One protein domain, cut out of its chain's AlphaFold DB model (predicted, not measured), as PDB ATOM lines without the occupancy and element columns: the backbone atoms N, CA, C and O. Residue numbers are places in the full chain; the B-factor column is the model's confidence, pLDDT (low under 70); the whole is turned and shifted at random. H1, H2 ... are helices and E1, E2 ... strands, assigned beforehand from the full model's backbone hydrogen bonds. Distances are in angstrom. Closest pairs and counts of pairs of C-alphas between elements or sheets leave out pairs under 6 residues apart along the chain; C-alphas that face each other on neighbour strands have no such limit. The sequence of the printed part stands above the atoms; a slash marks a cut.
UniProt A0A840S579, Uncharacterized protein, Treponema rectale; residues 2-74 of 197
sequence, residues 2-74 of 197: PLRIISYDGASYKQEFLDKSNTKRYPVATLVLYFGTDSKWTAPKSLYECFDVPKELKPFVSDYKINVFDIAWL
ATOM      1  N   PRO A   2     250.833 168.619  92.745       95.56
ATOM      2  CA  PRO A   2     249.829 168.886  93.785       95.56
ATOM      3  C   PRO A   2     249.204 170.287  93.730       95.56
ATOM      4  O   PRO A   2     247.985 170.410  93.763       95.56
ATOM      5  N   LEU A   3     250.020 171.322  93.490       94.19
ATOM      6  CA  LEU A   3     249.564 172.709  93.304       94.19
ATOM      7  C   LEU A   3     248.564 172.905  92.146       94.19
ATOM      8  O   LEU A   3     247.655 173.723  92.245       94.19
ATOM      9  N   ARG A   4     248.701 172.155  91.045       94.75
ATOM     10  CA  ARG A   4     247.736 172.215  89.932       94.75
ATOM     11  C   ARG A   4     246.425 171.538  90.310       94.75
ATOM     12  O   ARG A   4     245.366 172.047  89.975       94.75
ATOM     13  N   ILE A   5     246.504 170.416  91.017       95.62
ATOM     14  CA  ILE A   5     245.329 169.616  91.369       95.62
ATOM     15  C   ILE A   5     244.470 170.336  92.401       95.62
ATOM     16  O   ILE A   5     243.276 170.471  92.172       95.62
ATOM     17  N   ILE A   6     245.066 170.916  93.447       95.44
ATOM     18  CA  ILE A   6     244.308 171.756  94.389       95.44
ATOM     19  C   ILE A   6     243.644 172.946  93.682       95.44
ATOM     20  O   ILE A   6     242.533 173.328  94.038       95.44
ATOM     21  N   SER A   7     244.278 173.508  92.646       95.31
ATOM     22  CA  SER A   7     243.661 174.563  91.838       95.31
ATOM     23  C   SER A   7     242.466 174.055  91.031       95.31
ATOM     24  O   SER A   7     241.478 174.777  90.933       95.31
ATOM     25  N   TYR A   8     242.543 172.862  90.434       95.81
ATOM     26  CA  TYR A   8     241.427 172.276  89.685       95.81
ATOM     27  C   TYR A   8     240.275 171.896  90.611       95.81
ATOM     28  O   TYR A   8     239.149 172.322  90.380       95.81
ATOM     29  N   ASP A   9     240.570 171.201  91.706       95.38
ATOM     30  CA  ASP A   9     239.560 170.769  92.667       95.38
ATOM     31  C   ASP A   9     238.903 171.984  93.341       95.38
ATOM     32  O   ASP A   9     237.680 172.067  93.452       95.38
ATOM     33  N   GLY A  10     239.700 172.997  93.696       95.06
ATOM     34  CA  GLY A  10     239.199 174.274  94.194       95.06
ATOM     35  C   GLY A  10     238.338 175.025  93.173       95.06
ATOM     36  O   GLY A  10     237.334 175.623  93.554       95.06
ATOM     37  N   ALA A  11     238.683 174.983  91.881       95.62
ATOM     38  CA  ALA A  11     237.865 175.572  90.822       95.62
ATOM     39  C   ALA A  11     236.518 174.848  90.674       95.62
ATOM     40  O   ALA A  11     235.493 175.522  90.575       95.62
ATOM     41  N   SER A  12     236.505 173.514  90.737       94.94
ATOM     42  CA  SER A  12     235.279 172.708  90.736       94.94
ATOM     43  C   SER A  12     234.382 173.049  91.925       94.94
ATOM     44  O   SER A  12     233.232 173.439  91.727       94.94
ATOM     45  N   TYR A  13     234.922 173.045  93.148       94.38
ATOM     46  CA  TYR A  13     234.149 173.424  94.335       94.38
ATOM     47  C   TYR A  13     233.667 174.874  94.292       94.38
ATOM     48  O   TYR A  13     232.554 175.168  94.725       94.38
ATOM     49  N   LYS A  14     234.473 175.799  93.760       94.44
ATOM     50  CA  LYS A  14     234.060 177.193  93.564       94.44
ATOM     51  C   LYS A  14     232.904 177.290  92.570       94.44
ATOM     52  O   LYS A  14     231.960 178.032  92.826       94.44
ATOM     53  N   GLN A  15     232.981 176.579  91.448       93.25
ATOM     54  CA  GLN A  15     231.920 176.561  90.445       93.25
ATOM     55  C   GLN A  15     230.626 176.011  91.041       93.25
ATOM     56  O   GLN A  15     229.583 176.643  90.887       93.25
ATOM     57  N   GLU A  16     230.703 174.904  91.785       92.88
ATOM     58  CA  GLU A  16     229.562 174.397  92.540       92.88
ATOM     59  C   GLU A  16     229.038 175.474  93.485       92.88
ATOM     60  O   GLU A  16     227.858 175.806  93.427       92.88
ATOM     61  N   PHE A  17     229.903 176.067  94.315       90.50
ATOM     62  CA  PHE A  17     229.519 177.076  95.300       90.50
ATOM     63  C   PHE A  17     228.718 178.234  94.693       90.50
ATOM     64  O   PHE A  17     227.704 178.638  95.265       90.50
ATOM     65  N   LEU A  18     229.168 178.738  93.541       93.75
ATOM     66  CA  LEU A  18     228.555 179.857  92.826       93.75
ATOM     67  C   LEU A  18     227.249 179.487  92.111       93.75
ATOM     68  O   LEU A  18     226.424 180.374  91.882       93.75
ATOM     69  N   ASP A  19     227.039 178.214  91.778       91.56
ATOM     70  CA  ASP A  19     225.784 177.741  91.207       91.56
ATOM     71  C   ASP A  19     224.685 177.702  92.281       91.56
ATOM     72  O   ASP A  19     224.560 176.763  93.069       91.56
ATOM     73  N   LYS A  20     223.868 178.759  92.300       84.94
ATOM     74  CA  LYS A  20     222.750 178.927  93.239       84.94
ATOM     75  C   LYS A  20     221.573 177.990  92.964       84.94
ATOM     76  O   LYS A  20     220.710 177.858  93.828       84.94
ATOM     77  N   SER A  21     221.505 177.385  91.776       88.50
ATOM     78  CA  SER A  21     220.465 176.406  91.446       88.50
ATOM     79  C   SER A  21     220.767 175.035  92.051       88.50
ATOM     80  O   SER A  21     219.855 174.250  92.323       88.50
ATOM     81  N   ASN A  22     222.045 174.767  92.324       82.75
ATOM     82  CA  ASN A  22     222.485 173.507  92.877       82.75
ATOM     83  C   ASN A  22     222.316 173.483  94.405       82.75
ATOM     84  O   ASN A  22     223.044 174.127  95.160       82.75
ATOM     85  N   THR A  23     221.342 172.705  94.870       82.31
ATOM     86  CA  THR A  23     221.022 172.559  96.299       82.31
ATOM     87  C   THR A  23     221.899 171.530  97.014       82.31
ATOM     88  O   THR A  23     221.870 171.456  98.243       82.31
ATOM     89  N   LYS A  24     222.693 170.740  96.277       88.56
ATOM     90  CA  LYS A  24     223.569 169.695  96.823       88.56
ATOM     91  C   LYS A  24     225.010 169.890  96.357       88.56
ATOM     92  O   LYS A  24     225.267 170.187  95.198       88.56
ATOM     93  N   ARG A  25     225.958 169.712  97.277       88.62
ATOM     94  CA  ARG A  25     227.397 169.712  96.972       88.62
ATOM     95  C   ARG A  25     227.858 168.291  96.693       88.62
ATOM     96  O   ARG A  25     227.380 167.364  97.353       88.62
ATOM     97  N   TYR A  26     228.791 168.135  95.765       91.69
ATOM     98  CA  TYR A  26     229.377 166.848  95.425       91.69
ATOM     99  C   TYR A  26     230.862 166.835  95.790       91.69
ATOM    100  O   TYR A  26     231.532 167.861  95.704       91.69
ATOM    101  N   PRO A  27     231.401 165.694  96.244       93.94
ATOM    102  CA  PRO A  27     232.835 165.568  96.435       93.94
ATOM    103  C   PRO A  27     233.538 165.554  95.074       93.94
ATOM    104  O   PRO A  27     233.133 164.837  94.157       93.94
ATOM    105  N   VAL A  28     234.629 166.303  94.972       93.56
ATOM    106  CA  VAL A  28     235.532 166.294  93.821       93.56
ATOM    107  C   VAL A  28     236.671 165.325  94.107       93.56
ATOM    108  O   VAL A  28     237.333 165.413  95.143       93.56
ATOM    109  N   ALA A  29     236.898 164.399  93.179       93.88
ATOM    110  CA  ALA A  29     238.009 163.463  93.218       93.88
ATOM    111  C   ALA A  29     238.797 163.551  91.910       93.88
ATOM    112  O   ALA A  29     238.259 163.281  90.835       93.88
ATOM    113  N   THR A  30     240.085 163.873  92.017       95.56
ATOM    114  CA  THR A  30     241.000 163.902  90.875       95.56
ATOM    115  C   THR A  30     241.928 162.691  90.892       95.56
ATOM    116  O   THR A  30     242.531 162.354  91.918       95.56
ATOM    117  N   LEU A  31     242.046 162.041  89.730       95.56
ATOM    118  CA  LEU A  31     242.949 160.921  89.473       95.56
ATOM    119  C   LEU A  31     244.020 161.364  88.474       95.56
ATOM    120  O   LEU A  31     243.709 161.870  87.397       95.56
ATOM    121  N   VAL A  32     245.285 161.144  88.815       96.50
ATOM    122  CA  VAL A  32     246.417 161.339  87.909       96.50
ATOM    123  C   VAL A  32     246.818 159.987  87.353       96.50
ATOM    124  O   VAL A  32     247.295 159.124  88.088       96.50
ATOM    125  N   LEU A  33     246.651 159.817  86.048       95.94
ATOM    126  CA  LEU A  33     247.101 158.630  85.332       95.94
ATOM    127  C   LEU A  33     248.491 158.923  84.765       95.94
ATOM    128  O   LEU A  33     248.643 159.772  83.887       95.94
ATOM    129  N   TYR A  34     249.516 158.268  85.303       97.00
ATOM    130  CA  TYR A  34     250.891 158.424  84.855       97.00
ATOM    131  C   TYR A  34     251.296 157.263  83.945       97.00
ATOM    132  O   TYR A  34     251.238 156.099  84.336       97.00
ATOM    133  N   PHE A  35     251.730 157.591  82.729       95.50
ATOM    134  CA  PHE A  35     252.048 156.623  81.673       95.50
ATOM    135  C   PHE A  35     253.559 156.419  81.463       95.50
ATOM    136  O   PHE A  35     253.968 155.811  80.475       95.50
ATOM    137  N   GLY A  36     254.402 156.929  82.370       94.56
ATOM    138  CA  GLY A  36     255.854 156.776  82.273       94.56
ATOM    139  C   GLY A  36     256.283 155.310  82.317       94.56
ATOM    140  O   GLY A  36     255.841 154.544  83.176       94.56
ATOM    141  N   THR A  37     257.144 154.927  81.375       95.31
ATOM    142  CA  THR A  37     257.620 153.543  81.220       95.31
ATOM    143  C   THR A  37     259.009 153.337  81.822       95.31
ATOM    144  O   THR A  37     259.247 152.280  82.395       95.31
ATOM    145  N   ASP A  38     259.875 154.354  81.807       94.88
ATOM    146  CA  ASP A  38     261.240 154.261  82.350       94.88
ATOM    147  C   ASP A  38     261.268 154.123  83.879       94.88
ATOM    148  O   ASP A  38     262.048 153.358  84.445       94.88
ATOM    149  N   SER A  39     260.390 154.850  84.571       96.56
ATOM    150  CA  SER A  39     260.262 154.805  86.027       96.56
ATOM    151  C   SER A  39     258.812 154.994  86.455       96.56
ATOM    152  O   SER A  39     258.002 155.550  85.715       96.56
ATOM    153  N   LYS A  40     258.497 154.584  87.690       97.31
ATOM    154  CA  LYS A  40     257.286 155.040  88.389       97.31
ATOM    155  C   LYS A  40     257.343 156.549  88.641       97.31
ATOM    156  O   LYS A  40     258.392 157.179  88.493       97.31
ATOM    157  N   TRP A  41     256.216 157.120  89.039       97.19
ATOM    158  CA  TRP A  41     256.094 158.504  89.462       97.19
ATOM    159  C   TRP A  41     256.999 158.801  90.661       97.19
ATOM    160  O   TRP A  41     256.842 158.209  91.731       97.19
ATOM    161  N   THR A  42     257.904 159.763  90.498       96.56
ATOM    162  CA  THR A  42     258.874 160.176  91.528       96.56
ATOM    163  C   THR A  42     258.646 161.588  92.061       96.56
ATOM    164  O   THR A  42     259.280 161.984  93.034       96.56
ATOM    165  N   ALA A  43     257.756 162.366  91.443       95.81
ATOM    166  CA  ALA A  43     257.494 163.740  91.856       95.81
ATOM    167  C   ALA A  43     256.591 163.810  93.110       95.81
ATOM    168  O   ALA A  43     255.893 162.841  93.422       95.81
ATOM    169  N   PRO A  44     256.528 164.969  93.793       96.75
ATOM    170  CA  PRO A  44     255.693 165.154  94.978       96.75
ATOM    171  C   PRO A  44     254.230 164.720  94.799       96.75
ATOM    172  O   PRO A  44     253.582 165.094  93.810       96.75
ATOM    173  N   LYS A  45     253.705 163.971  95.774       96.88
ATOM    174  CA  LYS A  45     252.311 163.499  95.866       96.88
ATOM    175  C   LYS A  45     251.488 164.232  96.932       96.88
ATOM    176  O   LYS A  45     250.294 163.960  97.079       96.88
ATOM    177  N   SER A  46     252.082 165.191  97.633       96.50
ATOM    178  CA  SER A  46     251.367 166.072  98.556       96.50
ATOM    179  C   SER A  46     251.946 167.488  98.571       96.50
ATOM    180  O   SER A  46     252.994 167.748  97.971       96.50
ATOM    181  N   LEU A  47     251.263 168.429  99.229       94.94
ATOM    182  CA  LEU A  47     251.778 169.793  99.386       94.94
ATOM    183  C   LEU A  47     252.990 169.859 100.314       94.94
ATOM    184  O   LEU A  47     253.916 170.607 100.015       94.94
ATOM    185  N   TYR A  48     253.043 169.046 101.369       95.25
ATOM    186  CA  TYR A  48     254.223 168.970 102.237       95.25
ATOM    187  C   TYR A  48     255.468 168.450 101.522       95.25
ATOM    188  O   TYR A  48     256.580 168.766 101.923       95.25
ATOM    189  N   GLU A  49     255.303 167.675 100.452       95.38
ATOM    190  CA  GLU A  49     256.416 167.265  99.593       95.38
ATOM    191  C   GLU A  49     256.811 168.355  98.575       95.38
ATOM    192  O   GLU A  49     257.869 168.264  97.956       95.38
ATOM    193  N   CYS A  50     255.976 169.383  98.369       94.75
ATOM    194  CA  CYS A  50     256.267 170.482  97.441       94.75
ATOM    195  C   CYS A  50     257.089 171.613  98.075       94.75
ATOM    196  O   CYS A  50     257.793 172.315  97.353       94.75
ATOM    197  N   PHE A  51     256.957 171.840  99.381       90.94
ATOM    198  CA  PHE A  51     257.620 172.932 100.094       90.94
ATOM    199  C   PHE A  51     257.853 172.571 101.560       90.94
ATOM    200  O   PHE A  51     257.123 171.770 102.140       90.94
ATOM    201  N   ASP A  52     258.858 173.197 102.166       93.31
ATOM    202  CA  ASP A  52     259.176 172.973 103.572       93.31
ATOM    203  C   ASP A  52     258.210 173.753 104.479       93.31
ATOM    204  O   ASP A  52     258.069 174.973 104.361       93.31
ATOM    205  N   VAL A  53     257.518 173.040 105.370       93.31
ATOM    206  CA  VAL A  53     256.574 173.616 106.336       93.31
ATOM    207  C   VAL A  53     257.168 173.471 107.735       93.31
ATOM    208  O   VAL A  53     257.302 172.333 108.210       93.31
ATOM    209  N   PRO A  54     257.466 174.588 108.431       95.50
ATOM    210  CA  PRO A  54     257.921 174.561 109.817       95.50
ATOM    211  C   PRO A  54     257.001 173.709 110.692       95.50
ATOM    212  O   PRO A  54     255.776 173.739 110.536       95.50
ATOM    213  N   LYS A  55     257.577 172.931 111.616       95.06
ATOM    214  CA  LYS A  55     256.826 171.952 112.425       95.06
ATOM    215  C   LYS A  55     255.686 172.607 113.202       95.06
ATOM    216  O   LYS A  55     254.614 172.021 113.318       95.06
ATOM    217  N   GLU A  56     255.913 173.825 113.671       96.88
ATOM    218  CA  GLU A  56     254.982 174.654 114.430       96.88
ATOM    219  C   GLU A  56     253.775 175.087 113.583       96.88
ATOM    220  O   GLU A  56     252.691 175.300 114.121       96.88
ATOM    221  N   LEU A  57     253.941 175.183 112.258       95.62
ATOM    222  CA  LEU A  57     252.893 175.603 111.326       95.62
ATOM    223  C   LEU A  57     252.107 174.435 110.723       95.62
ATOM    224  O   LEU A  57     251.003 174.649 110.228       95.62
ATOM    225  N   LYS A  58     252.617 173.197 110.793       93.12
ATOM    226  CA  LYS A  58     251.939 172.010 110.236       93.12
ATOM    227  C   LYS A  58     250.484 171.817 110.700       93.12
ATOM    228  O   LYS A  58     249.682 171.393 109.879       93.12
ATOM    229  N   PRO A  59     250.077 172.129 111.946       95.56
ATOM    230  CA  PRO A  59     248.667 172.027 112.340       95.56
ATOM    231  C   PRO A  59     247.727 172.986 111.592       95.56
ATOM    232  O   PRO A  59     246.519 172.769 111.582       95.56
ATOM    233  N   PHE A  60     248.268 174.043 110.982       95.56
ATOM    234  CA  PHE A  60     247.509 175.110 110.328       95.56
ATOM    235  C   PHE A  60     247.583 175.059 108.796       95.56
ATOM    236  O   PHE A  60     246.899 175.829 108.125       95.56
ATOM    237  N   VAL A  61     248.407 174.170 108.231       94.25
ATOM    238  CA  VAL A  61     248.591 174.025 106.783       94.25
ATOM    239  C   VAL A  61     247.985 172.699 106.326       94.25
ATOM    240  O   VAL A  61     248.267 171.646 106.883       94.25
ATOM    241  N   SER A  62     247.157 172.728 105.283       93.38
ATOM    242  CA  SER A  62     246.566 171.508 104.723       93.38
ATOM    243  C   SER A  62     247.547 170.786 103.795       93.38
ATOM    244  O   SER A  62     247.953 171.330 102.770       93.38
ATOM    245  N   ASP A  63     247.871 169.530 104.100       93.81
ATOM    246  CA  ASP A  63     248.722 168.659 103.274       93.81
ATOM    247  C   ASP A  63     247.936 168.016 102.121       93.81
ATOM    248  O   ASP A  63     247.666 166.818 102.128       93.81
ATOM    249  N   TYR A  64     247.486 168.815 101.153       94.62
ATOM    250  CA  TYR A  64     246.646 168.336 100.049       94.62
ATOM    251  C   TYR A  64     247.308 167.175  99.285       94.62
ATOM    252  O   TYR A  64     248.295 167.378  98.572       94.62
ATOM    253  N   LYS A  65     246.765 165.959  99.427       95.81
ATOM    254  CA  LYS A  65     247.290 164.732  98.807       95.81
ATOM    255  C   LYS A  65     246.620 164.462  97.473       95.81
ATOM    256  O   LYS A  65     245.438 164.748  97.298       95.81
ATOM    257  N   ILE A  66     247.369 163.871  96.550       97.00
ATOM    258  CA  ILE A  66     246.874 163.544  95.212       97.00
ATOM    259  C   ILE A  66     246.898 162.039  94.952       97.00
ATOM    260  O   ILE A  66     247.766 161.320  95.448       97.00
ATOM    261  N   ASN A  67     245.959 161.570  94.131       96.44
ATOM    262  CA  ASN A  67     245.873 160.168  93.730       96.44
ATOM    263  C   ASN A  67     246.633 159.972  92.418       96.44
ATOM    264  O   ASN A  67     246.186 160.450  91.377       96.44
ATOM    265  N   VAL A  68     247.776 159.286  92.464       97.50
ATOM    266  CA  VAL A  68     248.601 159.007  91.278       97.50
ATOM    267  C   VAL A  68     248.662 157.509  91.023       97.50
ATOM    268  O   VAL A  68     249.032 156.753  91.921       97.50
ATOM    269  N   PHE A  69     248.351 157.108  89.792       97.31
ATOM    270  CA  PHE A  69     248.355 155.723  89.333       97.31
ATOM    271  C   PHE A  69     249.397 155.538  88.235       97.31
ATOM    272  O   PHE A  69     249.313 156.155  87.174       97.31
ATOM    273  N   ASP A  70     250.369 154.667  88.492       97.75
ATOM    274  CA  ASP A  70     251.423 154.298  87.552       97.75
ATOM    275  C   ASP A  70     250.894 153.257  86.549       97.75
ATOM    276  O   ASP A  70     251.056 152.055  86.745       97.75
ATOM    277  N   ILE A  71     250.246 153.707  85.472       97.44
ATOM    278  CA  ILE A  71     249.490 152.848  84.544       97.44
ATOM    279  C   ILE A  71     250.364 151.768  83.909       97.44
ATOM    280  O   ILE A  71     249.982 150.600  83.879       97.44
ATOM    281  N   ALA A  72     251.568 152.133  83.461       96.81
ATOM    282  CA  ALA A  72     252.516 151.186  82.874       96.81
ATOM    283  C   ALA A  72     252.994 150.111  83.873       96.81
ATOM    284  O   ALA A  72     253.556 149.090  83.477       96.81
ATOM    285  N   TRP A  73     252.805 150.337  85.172       97.56
ATOM    286  CA  TRP A  73     253.291 149.486  86.254       97.56
ATOM    287  C   TRP A  73     252.181 148.687  86.941       97.56
ATOM    288  O   TRP A  73     252.470 147.997  87.918       97.56
ATOM    289  N   LEU A  74     250.944 148.771  86.444       97.00
ATOM    290  CA  LEU A  74     249.852 147.909  86.886       97.00
ATOM    291  C   LEU A  74     250.146 146.453  86.510       97.00
ATOM    292  O   LEU A  74     250.734 146.175  85.459       97.00
TER     293      LEU A  74
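What this domain is: This is residues 2 to 74 of the 197 residues of an uncharacterized protein of Treponema rectale (UniProt A0A840S579). This model has little regular structure: one long helix, H1, a turn at residues 18 to 23 that sticks out, and a chain that folds back to a small parallel pair of strands, E1 and E2, joined by a wide loop, residues 35 to 66. The 73 printed residues run H1, E1, E2, of mixed class, with only 25 in named elements. The whole is loose and flat, with a radius of gyration of the C-alphas of 15.6 A and spans of 47 by 36 by 15 A.

How they stand to each other: H1, residues 2 to 18, has every O i to N i+4 pair within hydrogen-bond range. E1, residues 31 to 34, and E2, residues 67 to 70, are parallel neighbours at 25 degrees, with N 32 and O 67 at 2.8 A. H1 and E2 are apart.

Where its parts are: H1 measures 24.0 A from C-alpha 2 at (249.829, 168.886, 93.785) to C-alpha 18. E1 measures 9.5 A; E2, 10.2 A, ends at C-alpha 70, (251.423, 154.298, 87.552).

The domain as a whole: The farthest C-alphas, Ser 21 and Asp 38, are 47.3 A apart. Both links are long, the printed part has no cut, and no printed residue is under 70 in pLDDT.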